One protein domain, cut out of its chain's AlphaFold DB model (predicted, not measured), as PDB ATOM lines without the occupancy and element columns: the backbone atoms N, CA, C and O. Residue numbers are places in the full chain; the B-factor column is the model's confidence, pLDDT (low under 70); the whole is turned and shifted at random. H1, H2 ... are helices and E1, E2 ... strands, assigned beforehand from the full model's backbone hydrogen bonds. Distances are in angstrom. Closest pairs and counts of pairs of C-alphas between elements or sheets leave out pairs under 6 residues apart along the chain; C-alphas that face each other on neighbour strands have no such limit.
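Overview. This is residues 8 to 130 of the 134 residues of an uncharacterized protein of Micavibrio aeruginosavorus (strain ARL-13) (UniProt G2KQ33). A strongly twisted sheet of three strands, E2, E1 and E3, is the core, with H1 packed on one face and H2 on the other, as three layers. H4 crosses H2 at a steep angle and grazes the sheet, and beyond it H5 and H6 form a tail from which residues 122 to 127 stick out; short H3 is on H1's face. The printed part has 123 residues with six named helices and three named strands, in the order H1 E1 E2 H2 E3 H3 H4 H5 H6, and its class is mixed, helices and strands. The sheet's order is E2 - E1 - E3, antiparallel. The whole is compact, with a radius of gyration of the C-alphas of 15.6 A, yet elongated, spanning 52 by 30 by 25 A.

Along the chain. Find C-alpha 29 at (131.615, 110.340, 127.035); from there E1, residues 29 to 36, runs 22.9 A. E2, residues 50 to 57, runs 22.4 A, and E3, residues 77 to 83, 18.0 A. Look for H1 at residues 12 to 24, 18.2 A long, from C-alpha 12 at (145.308, 109.709, 136.664). H2 is residues 62 to 73, 16.2 A; H3 is residues 88 to 92; H4 is residues 100 to 113, 19.4 A. H5 is residues 117 to 121, and H6, residues 123 to 129, ends with C-alpha 129 at (110.392, 113.673, 158.513).

Arrangement. Start at inner strand E1: it and E2 form a hairpin, antiparallel at 154 degrees, with N 31 and O 55 2.8 A apart, within hydrogen-bond range. On its other side E3 is antiparallel at 162 degrees, with N 32 and O 80 2.8 A apart. H1 is on the sheet at a height of 9.3 A, slantwise to the strands; its closest C-alphas to E2 are those of Ala 22 and Ala 56, 5.8 A. H2, on the opposite face at 9.3 A, runs along the strands, at 13 degrees to E1 on the local plane. E2, H2 and E3 form a split strand-helix-strand unit, two strands running the same way with E1 between them, and its crossover is right-handed. H2 touches H4 with residues 62 to 67 alone, at a steep tilt of 46 degrees, the same way; the closest C-alphas are those of Arg 63 and Ala 105, 5.4 A. H3 is close to but not clearly touching H1, the closest C-alphas, Arg 16 and Phe 88, being 6.9 A apart. H5 and H6 only just touch, only at the corner, with 3 pairs of C-alphas within 8 A, closest at Gln 120 and Lys 126, 5.6 A. In H1 to H5 every O i to N i+4 pair is within hydrogen-bond range; in H6 it is 1 of 3, and 1 of 4 for O i to N i+3.

Size, cuts and confidence. The two C-alphas farthest apart, those of Asp 87 and Thr 130, are 51.6 A apart. The printed part has no cut; the link from E1 to E2, residues 37 to 49, is long. The mean pLDDT of the printed part is 74.5, and it is under 70 at residues 37 to 49, 74 to 75, 93 to 98 and 110 to 130.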
ATOM      1  N   TYR A   8     138.468 110.927 148.212       80.12
ATOM      2  CA  TYR A   8     139.128 109.887 147.437       80.12
ATOM      3  C   TYR A   8     138.881 110.127 145.946       80.12
ATOM      4  O   TYR A   8     137.890 109.662 145.379       80.12
ATOM      5  N   SER A   9     139.781 110.880 145.316       84.19
ATOM      6  CA  SER A   9     139.752 111.142 143.872       84.19
ATOM      7  C   SER A   9     140.294 109.971 143.055       84.19
ATOM      8  O   SER A   9     141.118 109.181 143.527       84.19
ATOM      9  N   LEU A  10     139.873 109.885 141.794       86.50
ATOM     10  CA  LEU A  10     140.445 108.924 140.857       86.50
ATOM     11  C   LEU A  10     141.904 109.286 140.552       86.50
ATOM     12  O   LEU A  10     142.223 110.432 140.240       86.50
ATOM     13  N   SER A  11     142.793 108.290 140.598       90.56
ATOM     14  CA  SER A  11     144.162 108.468 140.104       90.56
ATOM     15  C   SER A  11     144.168 108.704 138.592       90.56
ATOM     16  O   SER A  11     143.302 108.196 137.872       90.56
ATOM     17  N   GLU A  12     145.168 109.440 138.099       89.44
ATOM     18  CA  GLU A  12     145.308 109.709 136.664       89.44
ATOM     19  C   GLU A  12     145.425 108.410 135.854       89.44
ATOM     20  O   GLU A  12     144.748 108.261 134.839       89.44
ATOM     21  N   ASP A  13     146.203 107.437 136.337       91.81
ATOM     22  CA  ASP A  13     146.375 106.139 135.673       91.81
ATOM     23  C   ASP A  13     145.056 105.369 135.558       91.81
ATOM     24  O   ASP A  13     144.745 104.793 134.510       91.81
ATOM     25  N   TYR A  14     144.242 105.380 136.619       93.25
ATOM     26  CA  TYR A  14     142.927 104.749 136.588       93.25
ATOM     27  C   TYR A  14     142.000 105.453 135.597       93.25
ATOM     28  O   TYR A  14     141.333 104.788 134.800       93.25
ATOM     29  N   LEU A  15     141.969 106.785 135.637       92.50
ATOM     30  CA  LEU A  15     141.128 107.599 134.768       92.50
ATOM     31  C   LEU A  15     141.511 107.413 133.295       92.50
ATOM     32  O   LEU A  15     140.636 107.178 132.463       92.50
ATOM     33  N   ARG A  16     142.809 107.428 132.982       93.88
ATOM     34  CA  ARG A  16     143.342 107.151 131.644       93.88
ATOM     35  C   ARG A  16     142.965 105.744 131.187       93.88
ATOM     36  O   ARG A  16     142.467 105.564 130.082       93.88
ATOM     37  N   GLY A  17     143.108 104.742 132.057       95.25
ATOM     38  CA  GLY A  17     142.683 103.374 131.755       95.25
ATOM     39  C   GLY A  17     141.174 103.243 131.506       95.25
ATOM     40  O   GLY A  17     140.759 102.487 130.629       95.25
ATOM     41  N   ALA A  18     140.340 103.965 132.258       94.62
ATOM     42  CA  ALA A  18     138.892 103.994 132.053       94.62
ATOM     43  C   ALA A  18     138.509 104.704 130.746       94.62
ATOM     44  O   ALA A  18     137.630 104.221 130.036       94.62
ATOM     45  N   PHE A  19     139.202 105.793 130.410       95.00
ATOM     46  CA  PHE A  19     139.032 106.537 129.165       95.00
ATOM     47  C   PHE A  19     139.322 105.663 127.945       95.00
ATOM     48  O   PHE A  19     138.465 105.519 127.077       95.00
ATOM     49  N   GLU A  20     140.482 105.005 127.907       95.06
ATOM     50  CA  GLU A  20     140.861 104.151 126.774       95.06
ATOM     51  C   GLU A  20     139.906 102.963 126.599       95.06
ATOM     52  O   GLU A  20     139.541 102.619 125.474       95.06
ATOM     53  N   ARG A  21     139.425 102.367 127.702       96.50
ATOM     54  CA  ARG A  21     138.393 101.317 127.643       96.50
ATOM     55  C   ARG A  21     137.079 101.845 127.072       96.50
ATOM     56  O   ARG A  21     136.548 101.263 126.135       96.50
ATOM     57  N   ALA A  22     136.588 102.968 127.592       94.38
ATOM     58  CA  ALA A  22     135.352 103.583 127.117       94.38
ATOM     59  C   ALA A  22     135.432 103.961 125.627       94.38
ATOM     60  O   ALA A  22     134.478 103.752 124.877       94.38
ATOM     61  N   ARG A  23     136.593 104.459 125.180       93.38
ATOM     62  CA  ARG A  23     136.868 104.773 123.774       93.38
ATOM     63  C   ARG A  23     136.858 103.516 122.903       93.38
ATOM     64  O   ARG A  23     136.226 103.514 121.846       93.38
ATOM     65  N   ALA A  24     137.504 102.437 123.348       94.88
ATOM     66  CA  ALA A  24     137.491 101.149 122.651       94.88
ATOM     67  C   ALA A  24     136.069 100.571 122.522       94.88
ATOM     68  O   ALA A  24     135.710 100.036 121.470       94.88
ATOM     69  N   ASP A  25     135.238 100.776 123.546       94.88
ATOM     70  CA  ASP A  25     133.827 100.379 123.587       94.88
ATOM     71  C   ASP A  25     132.893 101.343 122.827       94.88
ATOM     72  O   ASP A  25     131.667 101.202 122.892       94.88
ATOM     73  N   LYS A  26     133.453 102.315 122.090       93.19
ATOM     74  CA  LYS A  26     132.732 103.315 121.281       93.19
ATOM     75  C   LYS A  26     131.697 104.112 122.079       93.19
ATOM     76  O   LYS A  26     130.606 104.391 121.583       93.19
ATOM     77  N   GLN A  27     132.028 104.448 123.322       94.25
ATOM     78  CA  GLN A  27     131.233 105.371 124.125       94.25
ATOM     79  C   GLN A  27     131.453 106.813 123.646       94.25
ATOM     80  O   GLN A  27     132.482 107.118 123.042       94.25
ATOM     81  N   ASP A  28     130.494 107.697 123.915       91.19
ATOM     82  CA  ASP A  28     130.598 109.115 123.543       91.19
ATOM     83  C   ASP A  28     131.338 109.913 124.626       91.19
ATOM     84  O   ASP A  28     132.182 110.758 124.326       91.19
ATOM     85  N   PHE A  29     131.054 109.614 125.899       91.38
ATOM     86  CA  PHE A  29     131.615 110.340 127.035       91.38
ATOM     87  C   PHE A  29     132.058 109.415 128.165       91.38
ATOM     88  O   PHE A  29     131.444 108.377 128.426       91.38
ATOM     89  N   LEU A  30     133.075 109.848 128.906       93.38
ATOM     90  CA  LEU A  30     133.362 109.363 130.254       93.38
ATOM     91  C   LEU A  30     132.978 110.462 131.247       93.38
ATOM     92  O   LEU A  30     133.442 111.590 131.136       93.38
ATOM     93  N   ILE A  31     132.125 110.154 132.215       90.62
ATOM     94  CA  ILE A  31     131.631 111.115 133.206       90.62
ATOM     95  C   ILE A  31     132.189 110.722 134.565       90.62
ATOM     96  O   ILE A  31     131.942 109.600 135.010       90.62
ATOM     97  N   THR A  32     132.908 111.619 135.241       90.19
ATOM     98  CA  THR A  32     133.243 111.432 136.657       90.19
ATOM     99  C   THR A  32     132.189 112.072 137.539       90.19
ATOM    100  O   THR A  32     131.627 113.123 137.222       90.19
ATOM    101  N   TYR A  33     131.898 111.418 138.652       85.19
ATOM    102  CA  TYR A  33     130.921 111.866 139.627       85.19
ATOM    103  C   TYR A  33     131.420 111.581 141.035       85.19
ATOM    104  O   TYR A  33     132.178 110.634 141.261       85.19
ATOM    105  N   THR A  34     130.963 112.391 141.983       82.12
ATOM    106  CA  THR A  34     131.243 112.203 143.404       82.12
ATOM    107  C   THR A  34     130.018 111.682 144.142       82.12
ATOM    108  O   THR A  34     128.878 112.033 143.831       82.12
ATOM    109  N   TYR A  35     130.249 110.827 145.132       76.94
ATOM    110  CA  TYR A  35     129.226 110.282 146.019       76.94
ATOM    111  C   TYR A  35     129.782 110.150 147.441       76.94
ATOM    112  O   TYR A  35     130.990 110.027 147.625       76.94
ATOM    113  N   GLY A  36     128.911 110.205 148.448       72.31
ATOM    114  CA  GLY A  36     129.276 109.878 149.832       72.31
ATOM    115  C   GLY A  36     128.981 108.412 150.160       72.31
ATOM    116  O   GLY A  36     128.122 107.816 149.502       72.31
ATOM    117  N   GLU A  37     129.631 107.853 151.189       61.81
ATOM    118  CA  GLU A  37     129.392 106.468 151.661       61.81
ATOM    119  C   GLU A  37     127.909 106.162 151.963       61.81
ATOM    120  O   GLU A  37     127.463 105.040 151.737       61.81
ATOM    121  N   ASP A  38     127.121 107.170 152.353       58.41
ATOM    122  CA  ASP A  38     125.708 107.010 152.741       58.41
ATOM    123  C   ASP A  38     124.697 107.580 151.732       58.41
ATOM    124  O   ASP A  38     123.508 107.710 152.029       58.41
ATOM    125  N   GLY A  39     125.155 107.992 150.548       51.88
ATOM    126  CA  GLY A  39     124.288 108.603 149.536       51.88
ATOM    127  C   GLY A  39     123.549 109.867 149.993       51.88
ATOM    128  O   GLY A  39     122.521 110.249 149.430       51.88
ATOM    129  N   MET A  40     124.065 110.518 151.040       54.44
ATOM    130  CA  MET A  40     123.502 111.754 151.560       54.44
ATOM    131  C   MET A  40     123.737 112.921 150.592       54.44
ATOM    132  O   MET A  40     124.842 113.067 150.058       54.44
ATOM    133  N   PRO A  41     122.740 113.810 150.416       51.88
ATOM    134  CA  PRO A  41     122.926 115.073 149.716       51.88
ATOM    135  C   PRO A  41     124.070 115.877 150.338       51.88
ATOM    136  O   PRO A  41     124.144 116.045 151.559       51.88
ATOM    137  N   TRP A  42     124.945 116.401 149.482       47.09
ATOM    138  CA  TRP A  42     126.017 117.306 149.884       47.09
ATOM    139  C   TRP A  42     125.452 118.487 150.691       47.09
ATOM    140  O   TRP A  42     124.531 119.167 150.242       47.09
ATOM    141  N   GLY A  43     126.005 118.727 151.886       47.06
ATOM    142  CA  GLY A  43     125.683 119.888 152.728       47.06
ATOM    143  C   GLY A  43     125.074 119.593 154.103       47.06
ATOM    144  O   GLY A  43     124.973 120.518 154.904       47.06
ATOM    145  N   TYR A  44     124.703 118.342 154.413       48.28
ATOM    146  CA  TYR A  44     123.965 118.026 155.651       48.28
ATOM    147  C   TYR A  44     124.683 117.132 156.670       48.28
ATOM    148  O   TYR A  44     124.155 116.955 157.768       48.28
ATOM    149  N   CYS A  45     125.882 116.611 156.378       47.44
ATOM    150  CA  CYS A  45     126.627 115.800 157.343       47.44
ATOM    151  C   CYS A  45     128.099 116.252 157.446       47.44
ATOM    152  O   CYS A  45     128.777 116.344 156.424       47.44
ATOM    153  N   PRO A  46     128.602 116.559 158.658       47.72
ATOM    154  CA  PRO A  46     129.941 117.116 158.859       47.72
ATOM    155  C   PRO A  46     131.087 116.088 158.806       47.72
ATOM    156  O   PRO A  46     132.240 116.490 158.933       47.72
ATOM    157  N   MET A  47     130.808 114.791 158.620       50.22
ATOM    158  CA  MET A  47     131.828 113.739 158.464       50.22
ATOM    159  C   MET A  47     131.434 112.779 157.334       50.22
ATOM    160  O   MET A  47     130.890 111.713 157.599       50.22
ATOM    161  N   ILE A  48     131.635 113.189 156.078       63.06
ATOM    162  CA  ILE A  48     131.402 112.335 154.904       63.06
ATOM    163  C   ILE A  48     132.734 112.135 154.194       63.06
ATOM    164  O   ILE A  48     133.352 113.111 153.767       63.06
ATOM    165  N   ASP A  49     133.120 110.877 154.033       69.19
ATOM    166  CA  ASP A  49     134.115 110.481 153.050       69.19
ATOM    167  C   ASP A  49     133.491 110.572 151.653       69.19
ATOM    168  O   ASP A  49     132.422 110.015 151.373       69.19
ATOM    169  N   ILE A  50     134.126 111.359 150.788       76.19
ATOM    170  CA  ILE A  50     133.668 111.618 149.425       76.19
ATOM    171  C   ILE A  50     134.485 110.749 148.486       76.19
ATOM    172  O   ILE A  50     135.706 110.863 148.422       76.19
ATOM    173  N   HIS A  51     133.809 109.932 147.696       83.31
ATOM    174  CA  HIS A  51     134.432 109.095 146.687       83.31
ATOM    175  C   HIS A  51     134.150 109.641 145.297       83.31
ATOM    176  O   HIS A  51     133.027 110.042 144.990       83.31
ATOM    177  N   GLU A  52     135.159 109.612 144.437       86.25
ATOM    178  CA  GLU A  52     135.009 109.842 143.009       86.25
ATOM    179  C   GLU A  52     134.953 108.505 142.261       86.25
ATOM    180  O   GLU A  52     135.667 107.550 142.565       86.25
ATOM    181  N   SER A  53     134.084 108.429 141.261       89.94
ATOM    182  CA  SER A  53     133.992 107.303 140.337       89.94
ATOM    183  C   SER A  53     133.700 107.820 138.934       89.94
ATOM    184  O   SER A  53     133.469 109.010 138.731       89.94
ATOM    185  N   CYS A  54     133.739 106.930 137.947       92.62
ATOM    186  CA  CYS A  54     133.456 107.255 136.559       92.62
ATOM    187  C   CYS A  54     132.444 106.288 135.945       92.62
ATOM    188  O   CYS A  54     132.409 105.103 136.284       92.62
ATOM    189  N   VAL A  55     131.644 106.786 135.009       93.81
ATOM    190  CA  VAL A  55     130.727 105.998 134.184       93.81
ATOM    191  C   VAL A  55     130.898 106.401 132.725       93.81
ATOM    192  O   VAL A  55     130.960 107.586 132.405       93.81
ATOM    193  N   ALA A  56     131.021 105.413 131.845       94.31
ATOM    194  CA  ALA A  56     131.079 105.638 130.408       94.31
ATOM    195  C   ALA A  56     129.670 105.560 129.821       94.31
ATOM    196  O   ALA A  56     128.880 104.707 130.229       94.31
ATOM    197  N   VAL A  57     129.346 106.464 128.901       91.94
ATOM    198  CA  VAL A  57     127.988 106.615 128.376       91.94
ATOM    199  C   VAL A  57     127.985 106.901 126.877       91.94
ATOM    200  O   VAL A  57     128.878 107.576 126.361       91.94
ATOM    201  N   THR A  58     126.930 106.457 126.194       92.12
ATOM    202  CA  THR A  58     126.554 106.964 124.868       92.12
ATOM    203  C   THR A  58     125.387 107.933 124.980       92.12
ATOM    204  O   THR A  58     124.677 107.930 125.987       92.12
ATOM    205  N   LYS A  59     125.109 108.714 123.936       87.44
ATOM    206  CA  LYS A  59     123.918 109.583 123.870       87.44
ATOM    207  C   LYS A  59     122.615 108.824 124.156       87.44
ATOM    208  O   LYS A  59     121.732 109.357 124.824       87.44
ATOM    209  N   ASP A  60     122.530 107.566 123.726       88.12
ATOM    210  CA  ASP A  60     121.337 106.730 123.896       88.12
ATOM    211  C   ASP A  60     121.240 106.082 125.288       88.12
ATOM    212  O   ASP A  60     120.139 105.870 125.804       88.12
ATOM    213  N   THR A  61     122.372 105.752 125.923       87.19
ATOM    214  CA  THR A  61     122.393 105.062 127.228       87.19
ATOM    215  C   THR A  61     122.554 106.007 128.410       87.19
ATOM    216  O   THR A  61     122.160 105.652 129.521       87.19
ATOM    217  N   MET A  62     123.052 107.224 128.185       87.56
ATOM    218  CA  MET A  62     123.419 108.200 129.214       87.56
ATOM    219  C   MET A  62     122.339 108.403 130.267       87.56
ATOM    220  O   MET A  62     122.629 108.340 131.457       87.56
ATOM    221  N   ARG A  63     121.077 108.566 129.860       84.56
ATOM    222  CA  ARG A  63     119.964 108.705 130.808       84.56
ATOM    223  C   ARG A  63     119.875 107.516 131.766       84.56
ATOM    224  O   ARG A  63     119.692 107.706 132.962       84.56
ATOM    225  N   ARG A  64     119.956 106.293 131.243       86.12
ATOM    226  CA  ARG A  64     119.846 105.069 132.044       86.12
ATOM    227  C   ARG A  64     121.046 104.918 132.973       86.12
ATOM    228  O   ARG A  64     120.855 104.578 134.133       86.12
ATOM    229  N   GLU A  65     122.249 105.182 132.476       88.19
ATOM    230  CA  GLU A  65     123.474 105.054 133.268       88.19
ATOM    231  C   GLU A  65     123.528 106.098 134.394       88.19
ATOM    232  O   GLU A  65     123.759 105.748 135.551       88.19
ATOM    233  N   LEU A  66     123.216 107.366 134.096       84.38
ATOM    234  CA  LEU A  66     123.133 108.430 135.102       84.38
ATOM    235  C   LEU A  66     122.003 108.177 136.109       84.38
ATOM    236  O   LEU A  66     122.170 108.443 137.297       84.38
ATOM    237  N   LEU A  67     120.871 107.617 135.665       83.00
ATOM    238  CA  LEU A  67     119.811 107.176 136.571       83.00
ATOM    239  C   LEU A  67     120.310 106.045 137.473       83.00
ATOM    240  O   LEU A  67     120.052 106.078 138.667       83.00
ATOM    241  N   GLY A  68     121.061 105.083 136.938       80.62
ATOM    242  CA  GLY A  68     121.679 104.013 137.719       80.62
ATOM    243  C   GLY A  68     122.627 104.546 138.794       80.62
ATOM    244  O   GLY A  68     122.559 104.098 139.939       80.62
ATOM    245  N   VAL A  69     123.454 105.545 138.458       82.75
ATOM    246  CA  VAL A  69     124.301 106.262 139.427       82.75
ATOM    247  C   VAL A  69     123.439 106.894 140.518       82.75
ATOM    248  O   VAL A  69     123.663 106.630 141.699       82.75
ATOM    249  N   TYR A  70     122.419 107.659 140.131       77.06
ATOM    250  CA  TYR A  70     121.523 108.326 141.071       77.06
ATOM    251  C   TYR A  70     120.776 107.332 141.974       77.06
ATOM    252  O   TYR A  70     120.741 107.505 143.186       77.06
ATOM    253  N   THR A  71     120.208 106.259 141.425       77.19
ATOM    254  CA  THR A  71     119.490 105.231 142.193       77.19
ATOM    255  C   THR A  71     120.417 104.495 143.157       77.19
ATOM    256  O   THR A  71     120.002 104.145 144.259       77.19
ATOM    257  N   LYS A  72     121.672 104.259 142.760       78.31
ATOM    258  CA  LYS A  72     122.660 103.568 143.593       78.31
ATOM    259  C   LYS A  72     123.185 104.448 144.725       78.31
ATOM    260  O   LYS A  72     123.403 103.946 145.823       78.31
ATOM    261  N   HIS A  73     123.420 105.724 144.445       74.06
ATOM    262  CA  HIS A  73     124.147 106.620 145.340       74.06
ATOM    263  C   HIS A  73     123.279 107.724 145.951       74.06
ATOM    264  O   HIS A  73     123.797 108.522 146.714       74.06
ATOM    265  N   GLY A  74     121.996 107.837 145.610       67.62
ATOM    266  CA  GLY A  74     121.087 108.879 146.114       67.62
ATOM    267  C   GLY A  74     121.385 110.302 145.619       67.62
ATOM    268  O   GLY A  74     120.569 111.201 145.804       67.62
ATOM    269  N   VAL A  75     122.528 110.516 144.963       69.19
ATOM    270  CA  VAL A  75     122.990 111.804 144.443       69.19
ATOM    271  C   VAL A  75     123.597 111.634 143.053       69.19
ATOM    272  O   VAL A  75     124.151 110.585 142.724       69.19
ATOM    273  N   LEU A  76     123.512 112.685 142.236       73.25
ATOM    274  CA  LEU A  76     124.140 112.755 140.917       73.25
ATOM    275  C   LEU A  76     124.983 114.031 140.826       73.25
ATOM    276  O   LEU A  76     124.575 115.022 140.226       73.25
ATOM    277  N   ASN A  77     126.155 114.005 141.462       77.56
ATOM    278  CA  ASN A  77     127.093 115.126 141.462       77.56
ATOM    279  C   ASN A  77     128.155 114.913 140.383       77.56
ATOM    280  O   ASN A  77     129.216 114.339 140.637       77.56
ATOM    281  N   ILE A  78     127.862 115.356 139.161       81.75
ATOM    282  CA  ILE A  78     128.817 115.289 138.051       81.75
ATOM    283  C   ILE A  78     129.996 116.219 138.351       81.75
ATOM    284  O   ILE A  78     129.811 117.405 138.605       81.75
ATOM    285  N   SER A  79     131.203 115.663 138.330       80.69
ATOM    286  CA  SER A  79     132.448 116.384 138.610       80.69
ATOM    287  C   SER A  79     133.138 116.815 137.321       80.69
ATOM    288  O   SER A  79     133.504 117.982 137.187       80.69
ATOM    289  N   ARG A  80     133.292 115.901 136.354       84.88
ATOM    290  CA  ARG A  80     133.882 116.180 135.034       84.88
ATOM    291  C   ARG A  80     133.247 115.317 133.947       84.88
ATOM    292  O   ARG A  80     132.699 114.253 134.224       84.88
ATOM    293  N   VAL A  81     133.355 115.771 132.701       87.00
ATOM    294  CA  VAL A  81     132.951 115.031 131.499       87.00
ATOM    295  C   VAL A  81     134.113 115.061 130.521       87.00
ATOM    296  O   VAL A  81     134.662 116.125 130.261       87.00
ATOM    297  N   TYR A  82     134.468 113.904 129.982       88.19
ATOM    298  CA  TYR A  82     135.542 113.732 129.016       88.19
ATOM    299  C   TYR A  82     134.939 113.298 127.682       88.19
ATOM    300  O   TYR A  82     134.232 112.291 127.623       88.19
ATOM    301  N   ASP A  83     135.222 114.059 126.626       88.88
ATOM    302  CA  ASP A  83     134.856 113.715 125.252       88.88
ATOM    303  C   ASP A  83     135.813 112.639 124.716       88.88
ATOM    304  O   ASP A  83     137.024 112.862 124.629       88.88
ATOM    305  N   LEU A  84     135.271 111.466 124.375       89.62
ATOM    306  CA  LEU A  84     136.053 110.312 123.916       89.62
ATOM    307  C   LEU A  84     136.441 110.393 122.429       89.62
ATOM    308  O   LEU A  84     137.196 109.546 121.939       89.62
ATOM    309  N   SER A  85     135.958 111.406 121.701       87.06
ATOM    310  CA  SER A  85     136.397 111.688 120.330       87.06
ATOM    311  C   SER A  85     137.794 112.316 120.276       87.06
ATOM    312  O   SER A  85     138.509 112.145 119.285       87.06
ATOM    313  N   CYS A  86     138.208 112.980 121.357       84.94
ATOM    314  CA  CYS A  86     139.523 113.589 121.520       84.94
ATOM    315  C   CYS A  86     140.514 112.632 122.201       84.94
ATOM    316  O   CYS A  86     140.139 111.609 122.771       84.94
ATOM    317  N   ASP A  87     141.802 112.974 122.171       86.88
ATOM    318  CA  ASP A  87     142.803 112.283 122.987       86.88
ATOM    319  C   ASP A  87     142.754 112.759 124.446       86.88
ATOM    320  O   ASP A  87     142.344 113.886 124.738       86.88
ATOM    321  N   PHE A  88     143.194 111.896 125.368       86.06
ATOM    322  CA  PHE A  88     143.016 112.069 126.814       86.06
ATOM    323  C   PHE A  88     143.502 113.423 127.359       86.06
ATOM    324  O   PHE A  88     142.804 114.051 128.153       86.06
ATOM    325  N   GLU A  89     144.670 113.902 126.920       83.81
ATOM    326  CA  GLU A  89     145.242 115.183 127.370       83.81
ATOM    327  C   GLU A  89     144.348 116.372 126.994       83.81
ATOM    328  O   GLU A  89     144.101 117.253 127.816       83.81
ATOM    329  N   ASN A  90     143.791 116.351 125.780       79.69
ATOM    330  CA  ASN A  90     142.867 117.379 125.307       79.69
ATOM    331  C   ASN A  90     141.522 117.293 126.038       79.69
ATOM    332  O   ASN A  90     140.971 118.322 126.422       79.69
ATOM    333  N   ALA A  91     141.022 116.078 126.285       77.75
ATOM    334  CA  ALA A  91     139.783 115.864 127.029       77.75
ATOM    335  C   ALA A  91     139.888 116.342 128.490       77.75
ATOM    336  O   ALA A  91     138.919 116.855 129.045       77.75
ATOM    337  N   CYS A  92     141.065 116.227 129.113       75.62
ATOM    338  CA  CYS A  92     141.321 116.775 130.448       75.62
ATOM    339  C   CYS A  92     141.400 118.310 130.466       75.62
ATOM    340  O   CYS A  92     141.148 118.923 131.503       75.62
ATOM    341  N   GLY A  93     141.774 118.923 129.339       64.31
ATOM    342  CA  GLY A  93     142.051 120.353 129.220       64.31
ATOM    343  C   GLY A  93     140.825 121.253 129.069       64.31
ATOM    344  O   GLY A  93     140.979 122.473 129.090       64.31
ATOM    345  N   GLY A  94     139.616 120.710 128.927       54.97
ATOM    346  CA  GLY A  94     138.460 121.566 128.705       54.97
ATOM    347  C   GLY A  94     137.124 120.894 128.925       54.97
ATOM    348  O   GLY A  94     136.720 120.095 128.097       54.97
ATOM    349  N   VAL A  95     136.418 121.343 129.966       53.78
ATOM    350  CA  VAL A  95     134.968 121.581 129.960       53.78
ATOM    351  C   VAL A  95     134.667 122.645 131.037       53.78
ATOM    352  O   VAL A  95     134.588 122.323 132.216       53.78
ATOM    353  N   GLU A  96     134.490 123.921 130.662       52.59
ATOM    354  CA  GLU A  96     133.971 124.957 131.591       52.59
ATOM    355  C   GLU A  96     132.459 124.799 131.852       52.59
ATOM    356  O   GLU A  96     131.939 125.275 132.860       52.59
ATOM    357  N   LYS A  97     131.742 124.134 130.933       62.03
ATOM    358  CA  LYS A  97     130.296 123.865 130.988       62.03
ATOM    359  C   LYS A  97     129.983 122.501 130.398       62.03
ATOM    360  O   LYS A  97     130.447 122.216 129.299       62.03
ATOM    361  N   LEU A  98     129.166 121.709 131.094       69.44
ATOM    362  CA  LEU A  98     128.748 120.380 130.645       69.44
ATOM    363  C   LEU A  98     128.234 120.407 129.191       69.44
ATOM    364  O   LEU A  98     127.524 121.349 128.821       69.44
ATOM    365  N   PRO A  99     128.538 119.379 128.377       79.12
ATOM    366  CA  PRO A  99     127.884 119.200 127.087       79.12
ATOM    367  C   PRO A  99     126.361 119.213 127.246       79.12
ATOM    368  O   PRO A  99     125.834 118.656 128.212       79.12
ATOM    369  N   TYR A 100     125.656 119.833 126.297       79.62
ATOM    370  CA  TYR A 100     124.206 120.047 126.374       79.62
ATOM    371  C   TYR A 100     123.432 118.746 126.624       79.62
ATOM    372  O   TYR A 100     122.524 118.711 127.451       79.62
ATOM    373  N   GLU A 101     123.816 117.653 125.963       79.69
ATOM    374  CA  GLU A 101     123.179 116.348 126.132       79.69
ATOM    375  C   GLU A 101     123.323 115.802 127.561       79.69
ATOM    376  O   GLU A 101     122.361 115.260 128.110       79.69
ATOM    377  N   VAL A 102     124.494 115.992 128.179       76.31
ATOM    378  CA  VAL A 102     124.758 115.576 129.565       76.31
ATOM    379  C   VAL A 102     123.968 116.434 130.542       76.31
ATOM    380  O   VAL A 102     123.345 115.897 131.457       76.31
ATOM    381  N   ASP A 103     123.947 117.748 130.325       79.25
ATOM    382  CA  ASP A 103     123.205 118.689 131.165       79.25
ATOM    383  C   ASP A 103     121.695 118.407 131.137       79.25
ATOM    384  O   ASP A 103     121.054 118.313 132.183       79.25
ATOM    385  N   VAL A 104     121.118 118.174 129.954       78.88
ATOM    386  CA  VAL A 104     119.698 117.809 129.816       78.88
ATOM    387  C   VAL A 104     119.399 116.475 130.498       78.88
ATOM    388  O   VAL A 104     118.400 116.372 131.210       78.88
ATOM    389  N   ALA A 105     120.243 115.457 130.312       79.38
ATOM    390  CA  ALA A 105     120.036 114.150 130.933       79.38
ATOM    391  C   ALA A 105     120.119 114.220 132.466       79.38
ATOM    392  O   ALA A 105     119.260 113.659 133.152       79.38
ATOM    393  N   ALA A 106     121.110 114.936 133.004       76.62
ATOM    394  CA  ALA A 106     121.284 115.123 134.440       76.62
ATOM    395  C   ALA A 106     120.124 115.922 135.049       76.62
ATOM    396  O   ALA A 106     119.521 115.474 136.026       76.62
ATOM    397  N   ASN A 107     119.749 117.051 134.438       73.75
ATOM    398  CA  ASN A 107     118.614 117.857 134.888       73.75
ATOM    399  C   ASN A 107     117.300 117.079 134.825       73.75
ATOM    400  O   ASN A 107     116.497 117.174 135.747       73.75
ATOM    401  N   ASP A 108     117.069 116.273 133.788       74.38
ATOM    402  CA  ASP A 108     115.846 115.477 133.694       74.38
ATOM    403  C   ASP A 108     115.759 114.416 134.801       74.38
ATOM    404  O   ASP A 108     114.673 114.167 135.314       74.38
ATOM    405  N   ILE A 109     116.882 113.821 135.220       72.12
ATOM    406  CA  ILE A 109     116.921 112.899 136.367       72.12
ATOM    407  C   ILE A 109     116.676 113.661 137.667       72.12
ATOM    408  O   ILE A 109     115.829 113.257 138.460       72.12
ATOM    409  N   ILE A 110     117.357 114.789 137.869       66.81
ATOM    410  CA  ILE A 110     117.194 115.613 139.071       66.81
ATOM    411  C   ILE A 110     115.756 116.131 139.185       66.81
ATOM    412  O   ILE A 110     115.199 116.122 140.274       66.81
ATOM    413  N   VAL A 111     115.113 116.529 138.086       66.69
ATOM    414  CA  VAL A 111     113.736 117.047 138.092       66.69
ATOM    415  C   VAL A 111     112.696 115.923 138.167       66.69
ATOM    416  O   VAL A 111     111.723 116.061 138.905       66.69
ATOM    417  N   LYS A 112     112.862 114.812 137.429       60.84
ATOM    418  CA  LYS A 112     111.871 113.715 137.409       60.84
ATOM    419  C   LYS A 112     111.992 112.753 138.581       60.84
ATOM    420  O   LYS A 112     110.970 112.263 139.046       60.84
ATOM    421  N   VAL A 113     113.208 112.453 139.028       58.56
ATOM    422  CA  VAL A 113     113.451 111.580 140.189       58.56
ATOM    423  C   VAL A 113     113.507 112.402 141.477       58.56
ATOM    424  O   VAL A 113     113.100 111.927 142.530       58.56
ATOM    425  N   GLY A 114     113.892 113.680 141.397       47.97
ATOM    426  CA  GLY A 114     113.807 114.636 142.507       47.97
ATOM    427  C   GLY A 114     112.404 115.167 142.804       47.97
ATOM    428  O   GLY A 114     112.269 116.214 143.440       47.97
ATOM    429  N   ALA A 115     111.348 114.426 142.466       46.06
ATOM    430  CA  ALA A 115     110.165 114.467 143.309       46.06
ATOM    431  C   ALA A 115     110.472 113.638 144.565       46.06
ATOM    432  O   ALA A 115     110.268 112.431 144.602       46.06
ATOM    433  N   VAL A 116     110.995 114.335 145.575       50.38
ATOM    434  CA  VAL A 116     110.931 114.160 147.042       50.38
ATOM    435  C   VAL A 116     110.110 112.975 147.621       50.38
ATOM    436  O   VAL A 116     110.418 112.514 148.717       50.38
ATOM    437  N   GLU A 117     109.091 112.453 146.942       48.31
ATOM    438  CA  GLU A 117     108.239 111.336 147.364       48.31
ATOM    439  C   GLU A 117     108.974 109.997 147.533       48.31
ATOM    440  O   GLU A 117     108.704 109.287 148.504       48.31
ATOM    441  N   GLU A 118     109.918 109.623 146.661       47.22
ATOM    442  CA  GLU A 118     110.679 108.375 146.867       47.22
ATOM    443  C   GLU A 118     111.646 108.497 148.048       47.22
ATOM    444  O   GLU A 118     111.793 107.558 148.832       47.22
ATOM    445  N   TRP A 119     112.225 109.684 148.251       49.00
ATOM    446  CA  TRP A 119     113.084 109.974 149.397       49.00
ATOM    447  C   TRP A 119     112.285 109.935 150.696       49.00
ATOM    448  O   TRP A 119     112.680 109.228 151.613       49.00
ATOM    449  N   GLN A 120     111.109 110.572 150.755       47.84
ATOM    450  CA  GLN A 120     110.192 110.485 151.901       47.84
ATOM    451  C   GLN A 120     109.759 109.050 152.223       47.84
ATOM    452  O   GLN A 120     109.401 108.763 153.366       47.84
ATOM    453  N   ASN A 121     109.774 108.148 151.237       51.66
ATOM    454  CA  ASN A 121     109.337 106.773 151.418       51.66
ATOM    455  C   ASN A 121     110.434 105.802 151.860       51.66
ATOM    456  O   ASN A 121     110.097 104.730 152.382       51.66
ATOM    457  N   GLN A 122     111.713 106.163 151.730       49.72
ATOM    458  CA  GLN A 122     112.783 105.319 152.246       49.72
ATOM    459  C   GLN A 122     112.775 105.298 153.789       49.72
ATOM    460  O   GLN A 122     112.584 106.339 154.427       49.72
ATOM    461  N   PRO A 123     113.002 104.128 154.423       50.22
ATOM    462  CA  PRO A 123     112.892 103.960 155.877       50.22
ATOM    463  C   PRO A 123     113.744 104.941 156.695       50.22
ATOM    464  O   PRO A 123     113.322 105.381 157.765       50.22
ATOM    465  N   PHE A 124     114.922 105.298 156.176       44.94
ATOM    466  CA  PHE A 124     115.843 106.246 156.796       44.94
ATOM    467  C   PHE A 124     115.239 107.660 156.900       44.94
ATOM    468  O   PHE A 124     115.203 108.241 157.984       44.94
ATOM    469  N   TRP A 125     114.671 108.177 155.807       41.47
ATOM    470  CA  TRP A 125     114.069 109.512 155.736       41.47
ATOM    471  C   TRP A 125     112.683 109.591 156.391       41.47
ATOM    472  O   TRP A 125     112.363 110.616 156.997       41.47
ATOM    473  N   LYS A 126     111.884 108.507 156.370       47.78
ATOM    474  CA  LYS A 126     110.615 108.434 157.127       47.78
ATOM    475  C   LYS A 126     110.822 108.810 158.589       47.78
ATOM    476  O   LYS A 126     110.037 109.576 159.131       47.78
ATOM    477  N   ARG A 127     111.902 108.314 159.199       44.00
ATOM    478  CA  ARG A 127     112.233 108.531 160.615       44.00
ATOM    479  C   ARG A 127     112.617 109.979 160.940       44.00
ATOM    480  O   ARG A 127     112.420 110.405 162.072       44.00
ATOM    481  N   TRP A 128     113.132 110.723 159.961       38.22
ATOM    482  CA  TRP A 128     113.556 112.120 160.109       38.22
ATOM    483  C   TRP A 128     112.451 113.136 159.778       38.22
ATOM    484  O   TRP A 128     112.435 114.221 160.356       38.22
ATOM    485  N   PHE A 129     111.501 112.788 158.902       41.75
ATOM    486  CA  PHE A 129     110.392 113.673 158.513       41.75
ATOM    487  C   PHE A 129     109.054 113.370 159.203       41.75
ATOM    488  O   PHE A 129     108.145 114.203 159.163       41.75
ATOM    489  N   THR A 130     108.916 112.245 159.913       45.25
ATOM    490  CA  THR A 130     107.857 112.107 160.919       45.25
ATOM    491  C   THR A 130     108.185 113.009 162.103       45.25
ATOM    492  O   THR A 130     108.909 112.607 163.014       45.25
TER     493      THR A 130